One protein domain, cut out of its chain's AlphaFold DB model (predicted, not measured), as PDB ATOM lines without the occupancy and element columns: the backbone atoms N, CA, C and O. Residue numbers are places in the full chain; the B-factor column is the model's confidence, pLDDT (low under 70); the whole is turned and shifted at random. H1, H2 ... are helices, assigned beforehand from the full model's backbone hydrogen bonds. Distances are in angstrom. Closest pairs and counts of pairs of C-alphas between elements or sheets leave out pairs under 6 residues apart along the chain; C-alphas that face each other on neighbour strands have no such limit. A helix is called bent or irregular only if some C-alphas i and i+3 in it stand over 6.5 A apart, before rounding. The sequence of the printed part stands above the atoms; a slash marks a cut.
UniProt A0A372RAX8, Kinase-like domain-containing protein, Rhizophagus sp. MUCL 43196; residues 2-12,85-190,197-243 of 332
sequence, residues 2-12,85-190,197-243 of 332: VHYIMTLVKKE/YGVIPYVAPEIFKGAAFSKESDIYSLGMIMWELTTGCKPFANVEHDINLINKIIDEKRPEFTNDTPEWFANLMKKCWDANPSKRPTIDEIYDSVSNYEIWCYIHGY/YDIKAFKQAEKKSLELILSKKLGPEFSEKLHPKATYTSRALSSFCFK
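This is residues 2 to 12, 85 to 190 and 197 to 243 of the 332 residues of the protein "Kinase-like domain-containing protein" of Rhizophagus sp. MUCL 43196 (UniProt A0A372RAX8). Two helices packed side by side, H3 and H5, make the core; H6 runs beside H5 and reaches outward, and H7 crosses at the far end of H3. The small helices H2 and H4 pack together at the other end, a long tail, residues 215 to 243, folds back from H7 to that end, and residues 7 to 12 of H1 stick out. The printed part has 164 residues with seven named helices, H1 to H7 in chain order, and no named strand; the class is all helix, with 81 residues in named elements, under half. The whole is compact, with a radius of gyration of the C-alphas of 16.8 A and spans of 55 by 38 by 30 A.

Start at H1, residues 5 to 12, which touches no helix. After the cut, find H2, residues 93 to 96; it is close to but not clearly touching H3, residues 103 to 119, the C-alphas of Ile 95 and Ser 105 being closest at 7.7 A. H2 touches H4, residues 131 to 138, at the C-alphas of Pro 93 and Ile 138, 5.0 A apart. H3 touches H5, residues 151 to 160, at a shallow tilt of 34 degrees, only just short of steep, opposite ways; the closest C-alphas, of Gly 111 and Cys 160, are 4.9 A apart. H6, residues 171 to 187, is close to but not clearly touching H5, at a shallow tilt of 21 degrees, opposite ways; the closest C-alphas are those of Leu 156 and Ile 174, 7.7 A apart. H7, residues 198 to 214, is close to but not clearly touching H3, at a steep tilt of 61 degrees, the closest C-alphas being Thr 119 and Ser 209, 7.6 A apart. H5 and H7 are near each other. Every O i to N i+4 pair is within hydrogen-bond range in H3, H4, H5 and H7; H6 has 12 of 13, H1 has 1 of 4 beside 1 of 5 O i to N i+3 pairs, and H2 is too short for an i+4 pair.

Find C-alpha 5 at (157.284, 127.934, 140.184), where H1 begins; H1 is only just irregular, with C-alphas 5 and 8 6.7 A apart. From C-alpha 103 at (152.899, 123.534, 156.425), H3 runs 24.7 A. H5 covers 14.3 A and H6 23.4 A, with a kink of 26 degrees near residue 181. H7 runs 23.5 A and ends at C-alpha 214, (144.968, 143.845, 125.961).

The C-alphas farthest apart, of Gly 189 and Lys 243, are 55.6 A apart. Residues 13 to 84 and 191 to 196 are not printed, leaving gaps of 27.5 A and 12.0 A between C-alphas. The links H3 to H4 and H4 to H5 are long. Look at residues 85 to 86 beside 235 to 236 for a short antiparallel pairing. The mean pLDDT of the printed part is 74.1; 59 residues are under 70, among them 2 to 12, 176 to 190 and 197 to 225.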
ATOM      1  N   VAL A   2     159.211 128.088 147.297       30.05
ATOM      2  CA  VAL A   2     158.444 129.131 146.565       30.05
ATOM      3  C   VAL A   2     159.227 129.827 145.429       30.05
ATOM      4  O   VAL A   2     158.668 130.616 144.678       30.05
ATOM      5  N   HIS A   3     160.527 129.555 145.253       29.86
ATOM      6  CA  HIS A   3     161.377 130.424 144.429       29.86
ATOM      7  C   HIS A   3     161.328 130.184 142.905       29.86
ATOM      8  O   HIS A   3     161.693 131.084 142.156       29.86
ATOM      9  N   TYR A   4     160.839 129.033 142.417       36.41
ATOM     10  CA  TYR A   4     160.961 128.689 140.983       36.41
ATOM     11  C   TYR A   4     159.712 128.158 140.287       36.41
ATOM     12  O   TYR A   4     159.788 127.885 139.088       36.41
ATOM     13  N   ILE A   5     158.543 128.123 140.936       30.66
ATOM     14  CA  ILE A   5     157.284 127.934 140.184       30.66
ATOM     15  C   ILE A   5     157.156 129.025 139.088       30.66
ATOM     16  O   ILE A   5     156.610 128.791 138.017       30.66
ATOM     17  N   MET A   6     157.791 130.186 139.292       29.80
ATOM     18  CA  MET A   6     157.751 131.340 138.390       29.80
ATOM     19  C   MET A   6     158.773 131.345 137.234       29.80
ATOM     20  O   MET A   6     158.623 132.140 136.304       29.80
ATOM     21  N   THR A   7     159.836 130.530 137.252       29.02
ATOM     22  CA  THR A   7     160.910 130.640 136.235       29.02
ATOM     23  C   THR A   7     160.598 129.864 134.953       29.02
ATOM     24  O   THR A   7     161.027 130.278 133.874       29.02
ATOM     25  N   LEU A   8     159.819 128.782 135.040       28.95
ATOM     26  CA  LEU A   8     159.420 127.973 133.879       28.95
ATOM     27  C   LEU A   8     158.412 128.712 132.986       28.95
ATOM     28  O   LEU A   8     158.657 128.854 131.789       28.95
ATOM     29  N   VAL A   9     157.398 129.343 133.589       30.88
ATOM     30  CA  VAL A   9     156.338 130.086 132.878       30.88
ATOM     31  C   VAL A   9     156.896 131.208 131.984       30.88
ATOM     32  O   VAL A   9     156.383 131.470 130.899       30.88
ATOM     33  N   LYS A  10     158.000 131.856 132.385       31.61
ATOM     34  CA  LYS A  10     158.634 132.935 131.603       31.61
ATOM     35  C   LYS A  10     159.520 132.452 130.452       31.61
ATOM     36  O   LYS A  10     159.630 133.153 129.447       31.61
ATOM     37  N   LYS A  11     160.193 131.305 130.596       30.11
ATOM     38  CA  LYS A  11     161.157 130.807 129.597       30.11
ATOM     39  C   LYS A  11     160.440 130.238 128.369       30.11
ATOM     40  O   LYS A  11     160.906 130.412 127.248       30.11
ATOM     41  N   GLU A  12     159.278 129.638 128.590       37.00
ATOM     42  CA  GLU A  12     158.428 129.035 127.560       37.00
ATOM     43  C   GLU A  12     157.639 130.089 126.761       37.00
ATOM     44  O   GLU A  12     157.397 129.913 125.568       37.00
ATOM     45  N   TYR A  85     165.383 132.798 155.228       81.62
ATOM     46  CA  TYR A  85     165.519 133.116 153.807       81.62
ATOM     47  C   TYR A  85     164.146 133.163 153.149       81.62
ATOM     48  O   TYR A  85     163.289 132.328 153.433       81.62
ATOM     49  N   GLY A  86     163.939 134.111 152.241       83.38
ATOM     50  CA  GLY A  86     162.716 134.139 151.451       83.38
ATOM     51  C   GLY A  86     162.536 135.398 150.622       83.38
ATOM     52  O   GLY A  86     163.402 136.273 150.561       83.38
ATOM     53  N   VAL A  87     161.369 135.474 149.987       88.88
ATOM     54  CA  VAL A  87     160.898 136.624 149.213       88.88
ATOM     55  C   VAL A  87     159.747 137.255 149.988       88.88
ATOM     56  O   VAL A  87     158.703 136.626 150.125       88.88
ATOM     57  N   ILE A  88     159.950 138.475 150.502       91.56
ATOM     58  CA  ILE A  88     159.083 139.118 151.513       91.56
ATOM     59  C   ILE A  88     157.574 138.955 151.233       91.56
ATOM     60  O   ILE A  88     156.886 138.475 152.130       91.56
ATOM     61  N   PRO A  89     157.055 139.261 150.025       93.56
ATOM     62  CA  PRO A  89     155.635 139.088 149.708       93.56
ATOM     63  C   PRO A  89     155.030 137.704 149.981       93.56
ATOM     64  O   PRO A  89     153.859 137.620 150.335       93.56
ATOM     65  N   TYR A  90     155.809 136.631 149.828       92.81
ATOM     66  CA  TYR A  90     155.325 135.252 149.957       92.81
ATOM     67  C   TYR A  90     155.617 134.646 151.332       92.81
ATOM     68  O   TYR A  90     155.184 133.529 151.601       92.81
ATOM     69  N   VAL A  91     156.360 135.341 152.197       91.19
ATOM     70  CA  VAL A  91     156.693 134.858 153.542       91.19
ATOM     71  C   VAL A  91     155.534 135.155 154.492       91.19
ATOM     72  O   VAL A  91     155.035 136.279 154.551       91.19
ATOM     73  N   ALA A  92     155.114 134.137 155.241       93.00
ATOM     74  CA  ALA A  92     153.992 134.237 156.164       93.00
ATOM     75  C   ALA A  92     154.305 135.156 157.369       93.00
ATOM     76  O   ALA A  92     155.447 135.192 157.842       93.00
ATOM     77  N   PRO A  93     153.312 135.900 157.897       95.25
ATOM     78  CA  PRO A  93     153.526 136.920 158.925       95.25
ATOM     79  C   PRO A  93     154.130 136.382 160.229       95.25
ATOM     80  O   PRO A  93     154.887 137.084 160.898       95.25
ATOM     81  N   GLU A  94     153.822 135.145 160.608       93.75
ATOM     82  CA  GLU A  94     154.367 134.481 161.795       93.75
ATOM     83  C   GLU A  94     155.871 134.199 161.689       93.75
ATOM     84  O   GLU A  94     156.570 134.237 162.701       93.75
ATOM     85  N   ILE A  95     156.399 134.004 160.477       90.50
ATOM     86  CA  ILE A  95     157.830 133.765 160.251       90.50
ATOM     87  C   ILE A  95     158.631 135.024 160.593       90.50
ATOM     88  O   ILE A  95     159.662 134.952 161.260       90.50
ATOM     89  N   PHE A  96     158.112 136.207 160.250       89.88
ATOM     90  CA  PHE A  96     158.724 137.484 160.640       89.88
ATOM     91  C   PHE A  96     158.705 137.737 162.155       89.88
ATOM     92  O   PHE A  96     159.519 138.517 162.658       89.88
ATOM     93  N   LYS A  97     157.806 137.060 162.882       89.00
ATOM     94  CA  LYS A  97     157.712 137.071 164.353       89.00
ATOM     95  C   LYS A  97     158.608 136.012 165.015       89.00
ATOM     96  O   LYS A  97     158.560 135.853 166.232       89.00
ATOM     97  N   GLY A  98     159.414 135.293 164.231       84.88
ATOM     98  CA  GLY A  98     160.362 134.294 164.719       84.88
ATOM     99  C   GLY A  98     159.801 132.875 164.826       84.88
ATOM    100  O   GLY A  98     160.459 132.026 165.426       84.88
ATOM    101  N   ALA A  99     158.619 132.597 164.265       85.25
ATOM    102  CA  ALA A  99     158.145 131.222 164.133       85.25
ATOM    103  C   ALA A  99     158.994 130.445 163.112       85.25
ATOM    104  O   ALA A  99     159.550 131.014 162.171       85.25
ATOM    105  N   ALA A 100     159.074 129.128 163.296       83.12
ATOM    106  CA  ALA A 100     159.659 128.239 162.302       83.12
ATOM    107  C   ALA A 100     158.724 128.091 161.093       83.12
ATOM    108  O   ALA A 100     157.506 128.207 161.225       83.12
ATOM    109  N   PHE A 101     159.300 127.791 159.927       82.44
ATOM    110  CA  PHE A 101     158.518 127.405 158.755       82.44
ATOM    111  C   PHE A 101     157.692 126.153 159.054       82.44
ATOM    112  O   PHE A 101     158.169 125.207 159.682       82.44
ATOM    113  N   SER A 102     156.449 126.163 158.592       81.94
ATOM    114  CA  SER A 102     155.474 125.098 158.793       81.94
ATOM    115  C   SER A 102     154.644 124.870 157.530       81.94
ATOM    116  O   SER A 102     154.678 125.677 156.595       81.94
ATOM    117  N   LYS A 103     153.841 123.801 157.520       85.31
ATOM    118  CA  LYS A 103     152.899 123.534 156.425       85.31
ATOM    119  C   LYS A 103     151.958 124.719 156.209       85.31
ATOM    120  O   LYS A 103     151.722 125.129 155.083       85.31
ATOM    121  N   GLU A 104     151.476 125.322 157.288       88.81
ATOM    122  CA  GLU A 104     150.582 126.479 157.256       88.81
ATOM    123  C   GLU A 104     151.277 127.713 156.664       88.81
ATOM    124  O   GLU A 104     150.630 128.526 156.001       88.81
ATOM    125  N   SER A 105     152.591 127.864 156.869       87.88
ATOM    126  CA  SER A 105     153.369 128.929 156.226       87.88
ATOM    127  C   SER A 105     153.509 128.712 154.712       87.88
ATOM    128  O   SER A 105     153.421 129.679 153.958       87.88
ATOM    129  N   ASP A 106     153.608 127.457 154.253       86.62
ATOM    130  CA  ASP A 106     153.578 127.129 152.821       86.62
ATOM    131  C   ASP A 106     152.195 127.429 152.208       86.62
ATOM    132  O   ASP A 106     152.111 127.948 151.092       86.62
ATOM    133  N   ILE A 107     151.101 127.194 152.950       91.06
ATOM    134  CA  ILE A 107     149.735 127.551 152.519       91.06
ATOM    135  C   ILE A 107     149.570 129.066 152.331       91.06
ATOM    136  O   ILE A 107     148.921 129.507 151.379       91.06
ATOM    137  N   TYR A 108     150.200 129.883 153.176       94.75
ATOM    138  CA  TYR A 108     150.220 131.333 152.974       94.75
ATOM    139  C   TYR A 108     150.884 131.707 151.647       94.75
ATOM    140  O   TYR A 108     150.331 132.493 150.870       94.75
ATOM    141  N   SER A 109     152.052 131.125 151.362       91.19
ATOM    142  CA  SER A 109     152.750 131.347 150.095       91.19
ATOM    143  C   SER A 109     151.909 130.896 148.901       91.19
ATOM    144  O   SER A 109     151.870 131.597 147.889       91.19
ATOM    145  N   LEU A 110     151.189 129.777 149.030       87.56
ATOM    146  CA  LEU A 110     150.241 129.308 148.020       87.56
ATOM    147  C   LEU A 110     149.126 130.333 147.775       87.56
ATOM    148  O   LEU A 110     148.832 130.624 146.622       87.56
ATOM    149  N   GLY A 111     148.565 130.948 148.820       89.69
ATOM    150  CA  GLY A 111     147.575 132.022 148.674       89.69
ATOM    151  C   GLY A 111     148.097 133.223 147.873       89.69
ATOM    152  O   GLY A 111     147.384 133.764 147.029       89.69
ATOM    153  N   MET A 112     149.363 133.603 148.070       90.94
ATOM    154  CA  MET A 112     150.008 134.664 147.281       90.94
ATOM    155  C   MET A 112     150.223 134.265 145.819       90.94
ATOM    156  O   MET A 112     150.028 135.093 144.930       90.94
ATOM    157  N   ILE A 113     150.568 133.000 145.560       84.25
ATOM    158  CA  ILE A 113     150.668 132.456 144.197       84.25
ATOM    159  C   ILE A 113     149.293 132.443 143.527       84.25
ATOM    160  O   ILE A 113     149.175 132.871 142.387       84.25
ATOM    161  N   MET A 114     148.241 132.002 144.222       83.00
ATOM    162  CA  MET A 114     146.875 132.021 143.690       83.00
ATOM    163  C   MET A 114     146.464 133.438 143.273       83.00
ATOM    164  O   MET A 114     145.892 133.620 142.200       83.00
ATOM    165  N   TRP A 115     146.811 134.450 144.069       84.81
ATOM    166  CA  TRP A 115     146.543 135.845 143.720       84.81
ATOM    167  C   TRP A 115     147.363 136.318 142.517       84.81
ATOM    168  O   TRP A 115     146.836 136.976 141.617       84.81
ATOM    169  N   GLU A 116     148.639 135.947 142.452       82.19
ATOM    170  CA  GLU A 116     149.484 136.231 141.294       82.19
ATOM    171  C   GLU A 116     148.932 135.584 140.017       82.19
ATOM    172  O   GLU A 116     148.918 136.228 138.972       82.19
ATOM    173  N   LEU A 117     148.389 134.367 140.099       75.12
ATOM    174  CA  LEU A 117     147.728 133.709 138.971       75.12
ATOM    175  C   LEU A 117     146.483 134.475 138.510       75.12
ATOM    176  O   LEU A 117     146.256 134.589 137.310       75.12
ATOM    177  N   THR A 118     145.697 135.031 139.437       72.88
ATOM    178  CA  THR A 118     144.492 135.804 139.073       72.88
ATOM    179  C   THR A 118     144.799 137.161 138.463       72.88
ATOM    180  O   THR A 118     144.027 137.650 137.650       72.88
ATOM    181  N   THR A 119     145.912 137.782 138.851       71.69
ATOM    182  CA  THR A 119     146.228 139.160 138.452       71.69
ATOM    183  C   THR A 119     147.313 139.250 137.381       71.69
ATOM    184  O   THR A 119     147.474 140.295 136.752       71.69
ATOM    185  N   GLY A 120     148.099 138.185 137.191       72.19
ATOM    186  CA  GLY A 120     149.336 138.204 136.408       72.19
ATOM    187  C   GLY A 120     150.414 139.129 136.990       72.19
ATOM    188  O   GLY A 120     151.394 139.444 136.307       72.19
ATOM    189  N   CYS A 121     150.227 139.602 138.223       76.19
ATOM    190  CA  CYS A 121     151.065 140.594 138.877       76.19
ATOM    191  C   CYS A 121     151.765 139.987 140.088       76.19
ATOM    192  O   CYS A 121     151.216 139.150 140.799       76.19
ATOM    193  N   LYS A 122     152.971 140.477 140.377       83.44
ATOM    194  CA  LYS A 122     153.671 140.075 141.594       83.44
ATOM    195  C   LYS A 122     153.102 140.804 142.820       83.44
ATOM    196  O   LYS A 122     152.861 142.016 142.728       83.44
ATOM    197  N   PRO A 123     152.907 140.129 143.967       87.19
ATOM    198  CA  PRO A 123     152.312 140.768 145.133       87.19
ATOM    199  C   PRO A 123     153.229 141.867 145.682       87.19
ATOM    200  O   PRO A 123     154.411 141.631 145.916       87.19
ATOM    201  N   PHE A 124     152.670 143.059 145.910       91.38
ATOM    202  CA  PHE A 124     153.385 144.241 146.421       91.38
ATOM    203  C   PHE A 124     154.507 144.782 145.508       91.38
ATOM    204  O   PHE A 124     155.438 145.430 145.979       91.38
ATOM    205  N   ALA A 125     154.416 144.584 144.188       88.00
ATOM    206  CA  ALA A 125     155.401 145.086 143.214       88.00
ATOM    207  C   ALA A 125     155.633 146.604 143.242       88.00
ATOM    208  O   ALA A 125     156.693 147.076 142.839       88.00
ATOM    209  N   ASN A 126     154.667 147.362 143.735       87.06
ATOM    210  CA  ASN A 126     154.633 148.817 143.744       87.06
ATOM    211  C   ASN A 126     155.355 149.469 144.933       87.06
ATOM    212  O   ASN A 126     155.445 150.695 145.008       87.06
ATOM    213  N   VAL A 127     155.866 148.677 145.878       90.69
ATOM    214  CA  VAL A 127     156.494 149.177 147.108       90.69
ATOM    215  C   VAL A 127     157.888 148.597 147.321       90.69
ATOM    216  O   VAL A 127     158.245 147.544 146.799       90.69
ATOM    217  N   GLU A 128     158.705 149.298 148.105       93.31
ATOM    218  CA  GLU A 128     159.995 148.779 148.555       93.31
ATOM    219  C   GLU A 128     159.799 147.515 149.401       93.31
ATOM    220  O   GLU A 128     158.954 147.470 150.296       93.31
ATOM    221  N   HIS A 129     160.589 146.475 149.128       92.12
ATOM    222  CA  HIS A 129     160.579 145.260 149.934       92.12
ATOM    223  C   HIS A 129     161.536 145.442 151.115       92.12
ATOM    224  O   HIS A 129     162.668 144.968 151.075       92.12
ATOM    225  N   ASP A 130     161.112 146.158 152.147       92.12
ATOM    226  CA  ASP A 130     161.895 146.454 153.352       92.12
ATOM    227  C   ASP A 130     161.136 146.071 154.639       92.12
ATOM    228  O   ASP A 130     160.115 145.378 154.612       92.12
ATOM    229  N   ILE A 131     161.639 146.536 155.787       92.00
ATOM    230  CA  ILE A 131     160.990 146.342 157.087       92.00
ATOM    231  C   ILE A 131     159.600 146.990 157.166       92.00
ATOM    232  O   ILE A 131     158.739 146.496 157.889       92.00
ATOM    233  N   ASN A 132     159.343 148.060 156.407       94.38
ATOM    234  CA  ASN A 132     158.042 148.721 156.409       94.38
ATOM    235  C   ASN A 132     156.991 147.840 155.733       94.38
ATOM    236  O   ASN A 132     155.867 147.749 156.227       94.38
ATOM    237  N   LEU A 133     157.343 147.167 154.631       95.12
ATOM    238  CA  LEU A 133     156.459 146.175 154.018       95.12
ATOM    239  C   LEU A 133     156.212 144.990 154.959       95.12
ATOM    240  O   LEU A 133     155.073 144.557 155.098       95.12
ATOM    241  N   ILE A 134     157.252 144.506 155.642       93.94
ATOM    242  CA  ILE A 134     157.124 143.419 156.623       93.94
ATOM    243  C   ILE A 134     156.143 143.799 157.739       93.94
ATOM    244  O   ILE A 134     155.217 143.037 158.013       93.94
ATOM    245  N   ASN A 135     156.286 144.991 158.324       94.19
ATOM    246  CA  ASN A 135     155.367 145.487 159.351       94.19
ATOM    247  C   ASN A 135     153.931 145.569 158.821       94.19
ATOM    248  O   ASN A 135     153.017 145.068 159.462       94.19
ATOM    249  N   LYS A 136     153.734 146.083 157.600       96.25
ATOM    250  CA  LYS A 136     152.409 146.103 156.963       96.25
ATOM    251  C   LYS A 136     151.823 144.698 156.796       96.25
ATOM    252  O   LYS A 136     150.640 144.518 157.044       96.25
ATOM    253  N   ILE A 137     152.615 143.705 156.379       95.62
ATOM    254  CA  ILE A 137     152.157 142.310 156.227       95.62
ATOM    255  C   ILE A 137     151.753 141.708 157.582       95.62
ATOM    256  O   ILE A 137     150.738 141.004 157.659       95.62
ATOM    257  N   ILE A 138     152.534 141.993 158.632       94.69
ATOM    258  CA  ILE A 138     152.234 141.622 160.022       94.69
ATOM    259  C   ILE A 138     150.922 142.268 160.484       94.69
ATOM    260  O   ILE A 138     150.105 141.575 161.088       94.69
ATOM    261  N   ASP A 139     150.703 143.533 160.125       95.62
ATOM    262  CA  ASP A 139     149.477 144.312 160.359       95.62
ATOM    263  C   ASP A 139     148.371 143.992 159.333       95.62
ATOM    264  O   ASP A 139     147.532 144.826 158.994       95.62
ATOM    265  N   GLU A 140     148.381 142.767 158.808       94.62
ATOM    266  CA  GLU A 140     147.344 142.202 157.940       94.62
ATOM    267  C   GLU A 140     147.149 142.899 156.583       94.62
ATOM    268  O   GLU A 140     146.153 142.664 155.895       94.62
ATOM    269  N   LYS A 141     148.121 143.688 156.105       94.94
ATOM    270  CA  LYS A 141     148.099 144.171 154.717       94.94
ATOM    271  C   LYS A 141     148.133 142.971 153.769       94.94
ATOM    272  O   LYS A 141     149.013 142.111 153.848       94.94
ATOM    273  N   ARG A 142     147.175 142.935 152.845       93.88
ATOM    274  CA  ARG A 142     147.084 141.958 151.756       93.88
ATOM    275  C   ARG A 142     146.976 142.672 150.407       93.88
ATOM    276  O   ARG A 142     146.621 143.859 150.388       93.88
ATOM    277  N   PRO A 143     147.316 141.993 149.299       86.94
ATOM    278  CA  PRO A 143     147.031 142.494 147.964       86.94
ATOM    279  C   PRO A 143     145.526 142.695 147.760       86.94
ATOM    280  O   PRO A 143     144.702 142.012 148.372       86.94
ATOM    281  N   GLU A 144     145.164 143.648 146.910       83.88
ATOM    282  CA  GLU A 144     143.764 143.937 146.611       83.88
ATOM    283  C   GLU A 144     143.224 142.940 145.585       83.88
ATOM    284  O   GLU A 144     143.930 142.531 144.661       83.88
ATOM    285  N   PHE A 145     141.970 142.521 145.759       76.38
ATOM    286  CA  PHE A 145     141.298 141.705 144.754       76.38
ATOM    287  C   PHE A 145     140.930 142.562 143.556       76.38
ATOM    288  O   PHE A 145     140.475 143.698 143.693       76.38
ATOM    289  N   THR A 146     141.055 141.979 142.378       70.38
ATOM    290  CA  THR A 146     140.485 142.538 141.167       70.38
ATOM    291  C   THR A 146     139.008 142.138 141.076       70.38
ATOM    292  O   THR A 146     138.615 141.033 141.452       70.38
ATOM    293  N   ASN A 147     138.160 143.043 140.573       68.12
ATOM    294  CA  ASN A 147     136.699 142.858 140.467       68.12
ATOM    295  C   ASN A 147     136.268 141.753 139.477       68.12
ATOM    296  O   ASN A 147     135.120 141.715 139.032       68.12
ATOM    297  N   ASP A 148     137.201 140.956 138.984       71.19
ATOM    298  CA  ASP A 148     137.002 139.840 138.071       71.19
ATOM    299  C   ASP A 148     137.281 138.489 138.736       71.19
ATOM    300  O   ASP A 148     136.849 137.483 138.198       71.19
ATOM    301  N   THR A 149     137.901 138.434 139.918       71.62
ATOM    302  CA  THR A 149     138.135 137.158 140.609       71.62
ATOM    303  C   THR A 149     136.806 136.548 141.092       71.62
ATOM    304  O   THR A 149     136.080 137.217 141.834       71.62
ATOM    305  N   PRO A 150     136.482 135.283 140.748       75.00
ATOM    306  CA  PRO A 150     135.289 134.601 141.248       75.00
ATOM    307  C   PRO A 150     135.246 134.566 142.778       75.00
ATOM    308  O   PRO A 150     136.256 134.302 143.432       75.00
ATOM    309  N   GLU A 151     134.070 134.808 143.357       79.75
ATOM    310  CA  GLU A 151     133.922 135.013 144.802       79.75
ATOM    311  C   GLU A 151     134.423 133.822 145.626       79.75
ATOM    312  O   GLU A 151     135.140 134.004 146.612       79.75
ATOM    313  N   TRP A 152     134.105 132.593 145.212       78.06
ATOM    314  CA  TRP A 152     134.555 131.400 145.925       78.06
ATOM    315  C   TRP A 152     136.084 131.273 145.924       78.06
ATOM    316  O   TRP A 152     136.668 130.906 146.945       78.06
ATOM    317  N   PHE A 153     136.743 131.639 144.819       77.62
ATOM    318  CA  PHE A 153     138.198 131.578 144.683       77.62
ATOM    319  C   PHE A 153     138.865 132.685 145.497       77.62
ATOM    320  O   PHE A 153     139.827 132.432 146.219       77.62
ATOM    321  N   ALA A 154     138.290 133.892 145.482       84.44
ATOM    322  CA  ALA A 154     138.700 134.976 146.369       84.44
ATOM    323  C   ALA A 154     138.586 134.568 147.846       84.44
ATOM    324  O   ALA A 154     139.498 134.824 148.630       84.44
ATOM    325  N   ASN A 155     137.503 133.895 148.233       89.06
ATOM    326  CA  ASN A 155     137.308 133.414 149.600       89.06
ATOM    327  C   ASN A 155     138.299 132.302 149.978       89.06
ATOM    328  O   ASN A 155     138.804 132.310 151.100       89.06
ATOM    329  N   LEU A 156     138.626 131.390 149.058       85.19
ATOM    330  CA  LEU A 156     139.671 130.386 149.264       85.19
ATOM    331  C   LEU A 156     141.043 131.048 149.463       85.19
ATOM    332  O   LEU A 156     141.698 130.788 150.470       85.19
ATOM    333  N   MET A 157     141.426 131.983 148.585       89.19
ATOM    334  CA  MET A 157     142.661 132.768 148.727       89.19
ATOM    335  C   MET A 157     142.725 133.509 150.067       89.19
ATOM    336  O   MET A 157     143.757 133.472 150.738       89.19
ATOM    337  N   LYS A 158     141.608 134.120 150.501       93.00
ATOM    338  CA  LYS A 158     141.509 134.786 151.811       93.00
ATOM    339  C   LYS A 158     141.835 133.861 152.972       93.00
ATOM    340  O   LYS A 158     142.547 134.275 153.883       93.00
ATOM    341  N   LYS A 159     141.325 132.629 152.937       95.00
ATOM    342  CA  LYS A 159     141.616 131.622 153.961       95.00
ATOM    343  C   LYS A 159     143.086 131.201 153.925       95.00
ATOM    344  O   LYS A 159     143.699 131.087 154.981       95.00
ATOM    345  N   CYS A 160     143.667 131.025 152.737       93.00
ATOM    346  CA  CYS A 160     145.069 130.619 152.590       93.00
ATOM    347  C   CYS A 160     146.049 131.621 153.216       93.00
ATOM    348  O   CYS A 160     147.020 131.207 153.842       93.00
ATOM    349  N   TRP A 161     145.797 132.928 153.106       95.19
ATOM    350  CA  TRP A 161     146.700 133.963 153.631       95.19
ATOM    351  C   TRP A 161     146.249 134.607 154.956       95.19
ATOM    352  O   TRP A 161     146.647 135.741 155.268       95.19
ATOM    353  N   ASP A 162     145.398 133.923 155.731       96.88
ATOM    354  CA  ASP A 162     144.956 134.389 157.052       96.88
ATOM    355  C   ASP A 162     146.174 134.658 157.961       96.88
ATOM    356  O   ASP A 162     147.198 133.963 157.904       96.88
ATOM    357  N   ALA A 163     146.098 135.713 158.773       95.44
ATOM    358  CA  ALA A 163     147.175 136.085 159.683       95.44
ATOM    359  C   ALA A 163     147.415 135.030 160.773       95.44
ATOM    360  O   ALA A 163     148.551 134.870 161.220       95.44
ATOM    361  N   ASN A 164     146.374 134.299 161.174       96.12
ATOM    362  CA  ASN A 164     146.470 133.166 162.079       96.12
ATOM    363  C   ASN A 164     146.726 131.871 161.278       96.12
ATOM    364  O   ASN A 164     145.832 131.426 160.555       96.12
ATOM    365  N   PRO A 165     147.890 131.212 161.448       96.00
ATOM    366  CA  PRO A 165     148.215 129.975 160.738       96.00
ATOM    367  C   PRO A 165     147.179 128.864 160.935       96.00
ATOM    368  O   PRO A 165     146.869 128.150 159.992       96.00
ATOM    369  N   SER A 166     146.576 128.760 162.123       96.69
ATOM    370  CA  SER A 166     145.588 127.719 162.441       96.69
ATOM    371  C   SER A 166     144.231 127.910 161.759       96.69
ATOM    372  O   SER A 166     143.397 127.012 161.818       96.69
ATOM    373  N   LYS A 167     143.972 129.079 161.158       97.19
ATOM    374  CA  LYS A 167     142.760 129.331 160.361       97.19
ATOM    375  C   LYS A 167     142.946 129.006 158.881       97.19
ATOM    376  O   LYS A 167     141.971 129.041 158.129       97.19
ATOM    377  N   ARG A 168     144.183 128.744 158.456       97.00
ATOM    378  CA  ARG A 168     144.488 128.396 157.071       97.00
ATOM    379  C   ARG A 168     144.031 126.963 156.803       97.00
ATOM    380  O   ARG A 168     144.172 126.119 157.688       97.00
ATOM    381  N   PRO A 169     143.486 126.687 155.612       90.94
ATOM    382  CA  PRO A 169     143.069 125.346 155.254       90.94
ATOM    383  C   PRO A 169     144.291 124.444 155.074       90.94
ATOM    384  O   PRO A 169     145.390 124.906 154.754       90.94
ATOM    385  N   THR A 170     144.095 123.146 155.242       85.88
ATOM    386  CA  THR A 170     145.095 122.148 154.858       85.88
ATOM    387  C   THR A 170     145.176 122.032 153.336       85.88
ATOM    388  O   THR A 170     144.264 122.437 152.612       85.88
ATOM    389  N   ILE A 171     146.265 121.453 152.823       84.62
ATOM    390  CA  ILE A 171     146.384 121.220 151.380       84.62
ATOM    391  C   ILE A 171     145.290 120.279 150.860       84.62
ATOM    392  O   ILE A 171     144.811 120.477 149.749       84.62
ATOM    393  N   ASP A 172     144.852 119.322 151.683       78.75
ATOM    394  CA  ASP A 172     143.772 118.395 151.346       78.75
ATOM    395  C   ASP A 172     142.434 119.141 151.248       78.75
ATOM    396  O   ASP A 172     141.699 118.963 150.288       78.75
ATOM    397  N   GLU A 173     142.154 120.077 152.160       78.12
ATOM    398  CA  GLU A 173     140.949 120.921 152.091       78.12
ATOM    399  C   GLU A 173     140.952 121.854 150.870       78.12
ATOM    400  O   GLU A 173     139.897 122.126 150.288       78.12
ATOM    401  N   ILE A 174     142.124 122.362 150.470       77.44
ATOM    402  CA  ILE A 174     142.277 123.139 149.231       77.44
ATOM    403  C   ILE A 174     142.030 122.238 148.023       77.44
ATOM    404  O   ILE A 174     141.257 122.618 147.142       77.44
ATOM    405  N   TYR A 175     142.659 121.062 147.989       74.50
ATOM    406  CA  TYR A 175     142.478 120.079 146.927       74.50
ATOM    407  C   TYR A 175     141.007 119.701 146.798       74.50
ATOM    408  O   TYR A 175     140.445 119.861 145.727       74.50
ATOM    409  N   ASP A 176     140.340 119.348 147.892       67.56
ATOM    410  CA  ASP A 176     138.916 119.031 147.907       67.56
ATOM    411  C   ASP A 176     138.061 120.213 147.449       67.56
ATOM    412  O   ASP A 176     137.089 120.022 146.723       67.56
ATOM    413  N   SER A 177     138.403 121.447 147.826       69.00
ATOM    414  CA  SER A 177     137.666 122.635 147.371       69.00
ATOM    415  C   SER A 177     137.766 122.829 145.854       69.00
ATOM    416  O   SER A 177     136.787 123.226 145.220       69.00
ATOM    417  N   VAL A 178     138.928 122.535 145.266       68.25
ATOM    418  CA  VAL A 178     139.184 122.663 143.821       68.25
ATOM    419  C   VAL A 178     138.672 121.441 143.046       68.25
ATOM    420  O   VAL A 178     138.047 121.587 142.000       68.25
ATOM    421  N   SER A 179     138.856 120.233 143.565       59.16
ATOM    422  CA  SER A 179     138.488 118.976 142.911       59.16
ATOM    423  C   SER A 179     137.019 118.620 143.079       59.16
ATOM    424  O   SER A 179     136.421 118.130 142.129       59.16
ATOM    425  N   ASN A 180     136.371 118.907 144.215       54.81
ATOM    426  CA  ASN A 180     134.908 118.767 144.295       54.81
ATOM    427  C   ASN A 180     134.219 119.699 143.305       54.81
ATOM    428  O   ASN A 180     133.156 119.363 142.791       54.81
ATOM    429  N   TYR A 181     134.835 120.836 142.993       54.19
ATOM    430  CA  TYR A 181     134.372 121.694 141.918       54.19
ATOM    431  C   TYR A 181     134.540 121.017 140.546       54.19
ATOM    432  O   TYR A 181     133.564 120.926 139.802       54.19
ATOM    433  N   GLU A 182     135.709 120.448 140.232       50.94
ATOM    434  CA  GLU A 182     135.934 119.674 138.994       50.94
ATOM    435  C   GLU A 182     134.967 118.478 138.851       50.94
ATOM    436  O   GLU A 182     134.350 118.283 137.801       50.94
ATOM    437  N   ILE A 183     134.776 117.710 139.924       42.81
ATOM    438  CA  ILE A 183     133.916 116.521 139.983       42.81
ATOM    439  C   ILE A 183     132.435 116.906 139.909       42.81
ATOM    440  O   ILE A 183     131.673 116.254 139.193       42.81
ATOM    441  N   TRP A 184     132.006 117.972 140.592       50.88
ATOM    442  CA  TRP A 184     130.638 118.488 140.483       50.88
ATOM    443  C   TRP A 184     130.312 118.879 139.035       50.88
ATOM    444  O   TRP A 184     129.248 118.507 138.530       50.88
ATOM    445  N   CYS A 185     131.259 119.524 138.344       48.50
ATOM    446  CA  CYS A 185     131.144 119.867 136.925       48.50
ATOM    447  C   CYS A 185     131.061 118.624 136.019       48.50
ATOM    448  O   CYS A 185     130.321 118.628 135.034       48.50
ATOM    449  N   TYR A 186     131.788 117.557 136.358       43.00
ATOM    450  CA  TYR A 186     131.826 116.306 135.597       43.00
ATOM    451  C   TYR A 186     130.564 115.438 135.782       43.00
ATOM    452  O   TYR A 186     129.954 115.016 134.799       43.00
ATOM    453  N   ILE A 187     130.135 115.196 137.029       42.81
ATOM    454  CA  ILE A 187     129.036 114.269 137.378       42.81
ATOM    455  C   ILE A 187     127.688 114.716 136.815       42.81
ATOM    456  O   ILE A 187     126.873 113.888 136.412       42.81
ATOM    457  N   HIS A 188     127.436 116.018 136.767       51.38
ATOM    458  CA  HIS A 188     126.138 116.536 136.345       51.38
ATOM    459  C   HIS A 188     126.026 116.714 134.814       51.38
ATOM    460  O   HIS A 188     125.113 117.377 134.331       51.38
ATOM    461  N   GLY A 189     126.929 116.102 134.032       41.34
ATOM    462  CA  GLY A 189     126.819 116.029 132.569       41.34
ATOM    463  C   GLY A 189     127.019 117.364 131.842       41.34
ATOM    464  O   GLY A 189     126.619 117.505 130.687       41.34
ATOM    465  N   TYR A 190     127.654 118.348 132.487       48.84
ATOM    466  CA  TYR A 190     127.746 119.735 132.016       48.84
ATOM    467  C   TYR A 190     128.845 120.012 130.977       48.84
ATOM    468  O   TYR A 190     129.133 121.173 130.684       48.84
ATOM    469  N   TYR A 197     127.381 129.352 136.417       46.94
ATOM    470  CA  TYR A 197     127.561 130.564 137.222       46.94
ATOM    471  C   TYR A 197     129.041 130.718 137.551       46.94
ATOM    472  O   TYR A 197     129.637 131.702 137.137       46.94
ATOM    473  N   ASP A 198     129.672 129.684 138.107       48.66
ATOM    474  CA  ASP A 198     131.062 129.780 138.563       48.66
ATOM    475  C   ASP A 198     132.104 129.450 137.494       48.66
ATOM    476  O   ASP A 198     133.063 130.201 137.351       48.66
ATOM    477  N   ILE A 199     131.912 128.430 136.644       48.47
ATOM    478  CA  ILE A 199     132.830 128.263 135.501       48.47
ATOM    479  C   ILE A 199     132.606 129.427 134.525       48.47
ATOM    480  O   ILE A 199     133.565 129.932 133.963       48.47
ATOM    481  N   LYS A 200     131.375 129.957 134.407       53.84
ATOM    482  CA  LYS A 200     131.120 131.199 133.654       53.84
ATOM    483  C   LYS A 200     131.850 132.352 134.283       53.84
ATOM    484  O   LYS A 200     132.417 133.131 133.536       53.84
ATOM    485  N   ALA A 201     131.861 132.431 135.610       57.03
ATOM    486  CA  ALA A 201     132.634 133.417 136.330       57.03
ATOM    487  C   ALA A 201     134.120 133.254 136.021       57.03
ATOM    488  O   ALA A 201     134.723 134.263 135.722       57.03
ATOM    489  N   PHE A 202     134.697 132.046 135.954       58.06
ATOM    490  CA  PHE A 202     136.089 131.864 135.507       58.06
ATOM    491  C   PHE A 202     136.307 132.248 134.049       58.06
ATOM    492  O   PHE A 202     137.218 133.013 133.772       58.06
ATOM    493  N   LYS A 203     135.468 131.792 133.114       58.78
ATOM    494  CA  LYS A 203     135.592 132.157 131.691       58.78
ATOM    495  C   LYS A 203     135.415 133.661 131.481       58.78
ATOM    496  O   LYS A 203     136.074 134.264 130.643       58.78
ATOM    497  N   GLN A 204     134.502 134.284 132.224       63.28
ATOM    498  CA  GLN A 204     134.268 135.727 132.206       63.28
ATOM    499  C   GLN A 204     135.392 136.485 132.899       63.28
ATOM    500  O   GLN A 204     135.780 137.530 132.392       63.28
ATOM    501  N   ALA A 205     135.901 135.972 134.018       62.78
ATOM    502  CA  ALA A 205     137.043 136.506 134.743       62.78
ATOM    503  C   ALA A 205     138.256 136.506 133.835       62.78
ATOM    504  O   ALA A 205     138.837 137.550 133.608       62.78
ATOM    505  N   GLU A 206     138.556 135.364 133.228       62.00
ATOM    506  CA  GLU A 206     139.629 135.182 132.268       62.00
ATOM    507  C   GLU A 206     139.453 136.113 131.069       62.00
ATOM    508  O   GLU A 206     140.345 136.903 130.779       62.00
ATOM    509  N   LYS A 207     138.287 136.107 130.411       64.81
ATOM    510  CA  LYS A 207     138.007 137.008 129.285       64.81
ATOM    511  C   LYS A 207     138.193 138.474 129.673       64.81
ATOM    512  O   LYS A 207     138.777 139.238 128.912       64.81
ATOM    513  N   LYS A 208     137.717 138.871 130.852       67.56
ATOM    514  CA  LYS A 208     137.853 140.231 131.378       67.56
ATOM    515  C   LYS A 208     139.309 140.543 131.718       67.56
ATOM    516  O   LYS A 208     139.778 141.616 131.368       67.56
ATOM    517  N   SER A 209     140.038 139.613 132.320       61.62
ATOM    518  CA  SER A 209     141.474 139.720 132.565       61.62
ATOM    519  C   SER A 209     142.238 139.886 131.253       61.62
ATOM    520  O   SER A 209     143.088 140.764 131.155       61.62
ATOM    521  N   LEU A 210     141.870 139.160 130.194       63.03
ATOM    522  CA  LEU A 210     142.442 139.319 128.854       63.03
ATOM    523  C   LEU A 210     142.103 140.662 128.224       63.03
ATOM    524  O   LEU A 210     142.989 141.322 127.692       63.03
ATOM    525  N   GLU A 211     140.852 141.109 128.312       67.50
ATOM    526  CA  GLU A 211     140.457 142.453 127.886       67.50
ATOM    527  C   GLU A 211     141.243 143.524 128.650       67.50
ATOM    528  O   GLU A 211     141.650 144.528 128.066       67.50
ATOM    529  N   LEU A 212     141.509 143.318 129.940       64.88
ATOM    530  CA  LEU A 212     142.285 144.233 130.768       64.88
ATOM    531  C   LEU A 212     143.780 144.193 130.424       64.88
ATOM    532  O   LEU A 212     144.397 145.250 130.353       64.88
ATOM    533  N   ILE A 213     144.353 143.029 130.123       61.97
ATOM    534  CA  ILE A 213     145.733 142.898 129.631       61.97
ATOM    535  C   ILE A 213     145.874 143.573 128.257       61.97
ATOM    536  O   ILE A 213     146.741 144.425 128.070       61.97
ATOM    537  N   LEU A 214     144.981 143.264 127.311       65.69
ATOM    538  CA  LEU A 214     144.968 143.845 125.961       65.69
ATOM    539  C   LEU A 214     144.729 145.358 125.986       65.69
ATOM    540  O   LEU A 214     145.350 146.100 125.227       65.69
ATOM    541  N   SER A 215     143.856 145.830 126.880       64.19
ATOM    542  CA  SER A 215     143.603 147.260 127.089       64.19
ATOM    543  C   SER A 215     144.630 147.942 127.988       64.19
ATOM    544  O   SER A 215     144.443 149.118 128.307       64.19
ATOM    545  N   LYS A 216     145.721 147.252 128.362       63.22
ATOM    546  CA  LYS A 216     146.820 147.823 129.150       63.22
ATOM    547  C   LYS A 216     146.359 148.361 130.516       63.22
ATOM    548  O   LYS A 216     146.806 149.398 130.985       63.22
ATOM    549  N   LYS A 217     145.406 147.674 131.143       60.22
ATOM    550  CA  LYS A 217     144.865 147.957 132.484       60.22
ATOM    551  C   LYS A 217     145.305 146.928 133.534       60.22
ATOM    552  O   LYS A 217     145.085 147.164 134.716       60.22
ATOM    553  N   LEU A 218     145.902 145.812 133.112       56.81
ATOM    554  CA  LEU A 218     146.447 144.738 133.951       56.81
ATOM    555  C   LEU A 218     147.710 144.137 133.317       56.81
ATOM    556  O   LEU A 218     147.964 144.323 132.127       56.81
ATOM    557  N   GLY A 219     148.493 143.410 134.117       50.53
ATOM    558  CA  GLY A 219     149.732 142.753 133.699       50.53
ATOM    559  C   GLY A 219     151.014 143.472 134.152       50.53
ATOM    560  O   GLY A 219     150.960 144.553 134.742       50.53
ATOM    561  N   PRO A 220     152.195 142.888 133.878       47.91
ATOM    562  CA  PRO A 220     153.480 143.333 134.427       47.91
ATOM    563  C   PRO A 220     153.906 144.748 134.000       47.91
ATOM    564  O   PRO A 220     154.708 145.367 134.692       47.91
ATOM    565  N   GLU A 221     153.360 145.282 132.903       42.75
ATOM    566  CA  GLU A 221     153.574 146.682 132.494       42.75
ATOM    567  C   GLU A 221     152.764 147.690 133.340       42.75
ATOM    568  O   GLU A 221     153.094 148.875 133.356       42.75
ATOM    569  N   PHE A 222     151.736 147.225 134.067       49.75
ATOM    570  CA  PHE A 222     150.790 148.034 134.852       49.75
ATOM    571  C   PHE A 222     150.684 147.641 136.324       49.75
ATOM    572  O   PHE A 222     149.878 148.232 137.043       49.75
ATOM    573  N   SER A 223     151.536 146.735 136.825       51.06
ATOM    574  CA  SER A 223     151.879 146.818 138.244       51.06
ATOM    575  C   SER A 223     152.360 148.250 138.454       51.06
ATOM    576  O   SER A 223     153.347 148.620 137.811       51.06
ATOM    577  N   GLU A 224     151.624 149.067 139.216       55.16
ATOM    578  CA  GLU A 224     152.022 150.424 139.612       55.16
ATOM    579  C   GLU A 224     153.547 150.473 139.689       55.16
ATOM    580  O   GLU A 224     154.097 149.717 140.485       55.16
ATOM    581  N   LYS A 225     154.185 151.206 138.754       64.06
ATOM    582  CA  LYS A 225     155.630 151.174 138.440       64.06
ATOM    583  C   LYS A 225     156.425 150.311 139.418       64.06
ATOM    584  O   LYS A 225     156.631 150.765 140.545       64.06
ATOM    585  N   LEU A 226     156.868 149.122 138.981       73.94
ATOM    586  CA  LEU A 226     157.692 148.226 139.800       73.94
ATOM    587  C   LEU A 226     158.687 149.064 140.599       73.94
ATOM    588  O   LEU A 226     159.511 149.781 140.019       73.94
ATOM    589  N   HIS A 227     158.572 149.020 141.920       85.56
ATOM    590  CA  HIS A 227     159.449 149.813 142.749       85.56
ATOM    591  C   HIS A 227     160.877 149.309 142.501       85.56
ATOM    592  O   HIS A 227     161.105 148.100 142.563       85.56
ATOM    593  N   PRO A 228     161.871 150.177 142.249       86.56
ATOM    594  CA  PRO A 228     163.229 149.742 141.893       86.56
ATOM    595  C   PRO A 228     163.892 148.880 142.978       86.56
ATOM    596  O   PRO A 228     164.860 148.173 142.725       86.56
ATOM    597  N   LYS A 229     163.352 148.928 144.198       88.94
ATOM    598  CA  LYS A 229     163.782 148.126 145.345       88.94
ATOM    599  C   LYS A 229     162.786 147.023 145.745       88.94
ATOM    600  O   LYS A 229     162.858 146.495 146.855       88.94
ATOM    601  N   ALA A 230     161.827 146.696 144.881       87.31
ATOM    602  CA  ALA A 230     161.023 145.488 145.008       87.31
ATOM    603  C   ALA A 230     161.871 144.295 144.547       87.31
ATOM    604  O   ALA A 230     162.241 144.181 143.380       87.31
ATOM    605  N   THR A 231     162.214 143.405 145.475       85.56
ATOM    606  CA  THR A 231     163.095 142.261 145.210       85.56
ATOM    607  C   THR A 231     162.321 140.957 145.288       85.56
ATOM    608  O   THR A 231     161.730 140.634 146.318       85.56
ATOM    609  N   TYR A 232     162.377 140.187 144.206       84.12
ATOM    610  CA  TYR A 232     161.731 138.880 144.090       84.12
ATOM    611  C   TYR A 232     162.725 137.725 144.041       84.12
ATOM    612  O   TYR A 232     162.356 136.624 143.654       84.12
ATOM    613  N   THR A 233     163.974 137.994 144.417       79.06
ATOM    614  CA  THR A 233     165.030 137.008 144.631       79.06
ATOM    615  C   THR A 233     165.121 136.675 146.121       79.06
ATOM    616  O   THR A 233     164.895 137.533 146.981       79.06
ATOM    617  N   SER A 234     165.366 135.403 146.438       81.38
ATOM    618  CA  SER A 234     165.419 134.928 147.816       81.38
ATOM    619  C   SER A 234     166.659 135.503 148.474       81.38
ATOM    620  O   SER A 234     167.750 135.466 147.904       81.38
ATOM    621  N   ARG A 235     166.504 136.041 149.680       83.19
ATOM    622  CA  ARG A 235     167.614 136.616 150.440       83.19
ATOM    623  C   ARG A 235     167.423 136.385 151.925       83.19
ATOM    624  O   ARG A 235     166.315 136.098 152.372       83.19
ATOM    625  N   ALA A 236     168.503 136.549 152.678       84.88
ATOM    626  CA  ALA A 236     168.438 136.550 154.127       84.88
ATOM    627  C   ALA A 236     167.564 137.719 154.611       84.88
ATOM    628  O   ALA A 236     167.747 138.870 154.209       84.88
ATOM    629  N   LEU A 237     166.607 137.407 155.476       82.50
ATOM    630  CA  LEU A 237     165.664 138.335 156.097       82.50
ATOM    631  C   LEU A 237     165.942 138.506 157.594       82.50
ATOM    632  O   LEU A 237     165.213 139.210 158.290       82.50
ATOM    633  N   SER A 238     167.016 137.892 158.096       71.81
ATOM    634  CA  SER A 238     167.437 137.929 159.500       71.81
ATOM    635  C   SER A 238     167.690 139.347 160.027       71.81
ATOM    636  O   SER A 238     167.551 139.578 161.225       71.81
ATOM    637  N   SER A 239     168.003 140.308 159.150       70.69
ATOM    638  CA  SER A 239     168.123 141.733 159.484       70.69
ATOM    639  C   SER A 239     166.786 142.437 159.731       70.69
ATOM    640  O   SER A 239     166.783 143.538 160.272       70.69
ATOM    641  N   PHE A 240     165.668 141.842 159.312       70.25
ATOM    642  CA  PHE A 240     164.334 142.449 159.374       70.25
ATOM    643  C   PHE A 240     163.382 141.749 160.347       70.25
ATOM    644  O   PHE A 240     162.343 142.306 160.686       70.25
ATOM    645  N   CYS A 241     163.704 140.525 160.768       64.88
ATOM    646  CA  CYS A 241     162.842 139.745 161.651       64.88
ATOM    647  C   CYS A 241     163.036 140.163 163.110       64.88
ATOM    648  O   CYS A 241     164.168 140.330 163.580       64.88
ATOM    649  N   PHE A 242     161.934 140.284 163.849       59.16
ATOM    650  CA  PHE A 242     161.988 140.555 165.279       59.16
ATOM    651  C   PHE A 242     162.455 139.288 165.991       59.16
ATOM    652  O   PHE A 242     161.714 138.314 166.107       59.16
ATOM    653  N   LYS A 243     163.705 139.275 166.463       52.91
ATOM    654  CA  LYS A 243     164.143 138.217 167.374       52.91
ATOM    655  C   LYS A 243     163.406 138.404 168.702       52.91
ATOM    656  O   LYS A 243     163.449 139.514 169.239       52.91
TER     657      LYS A 243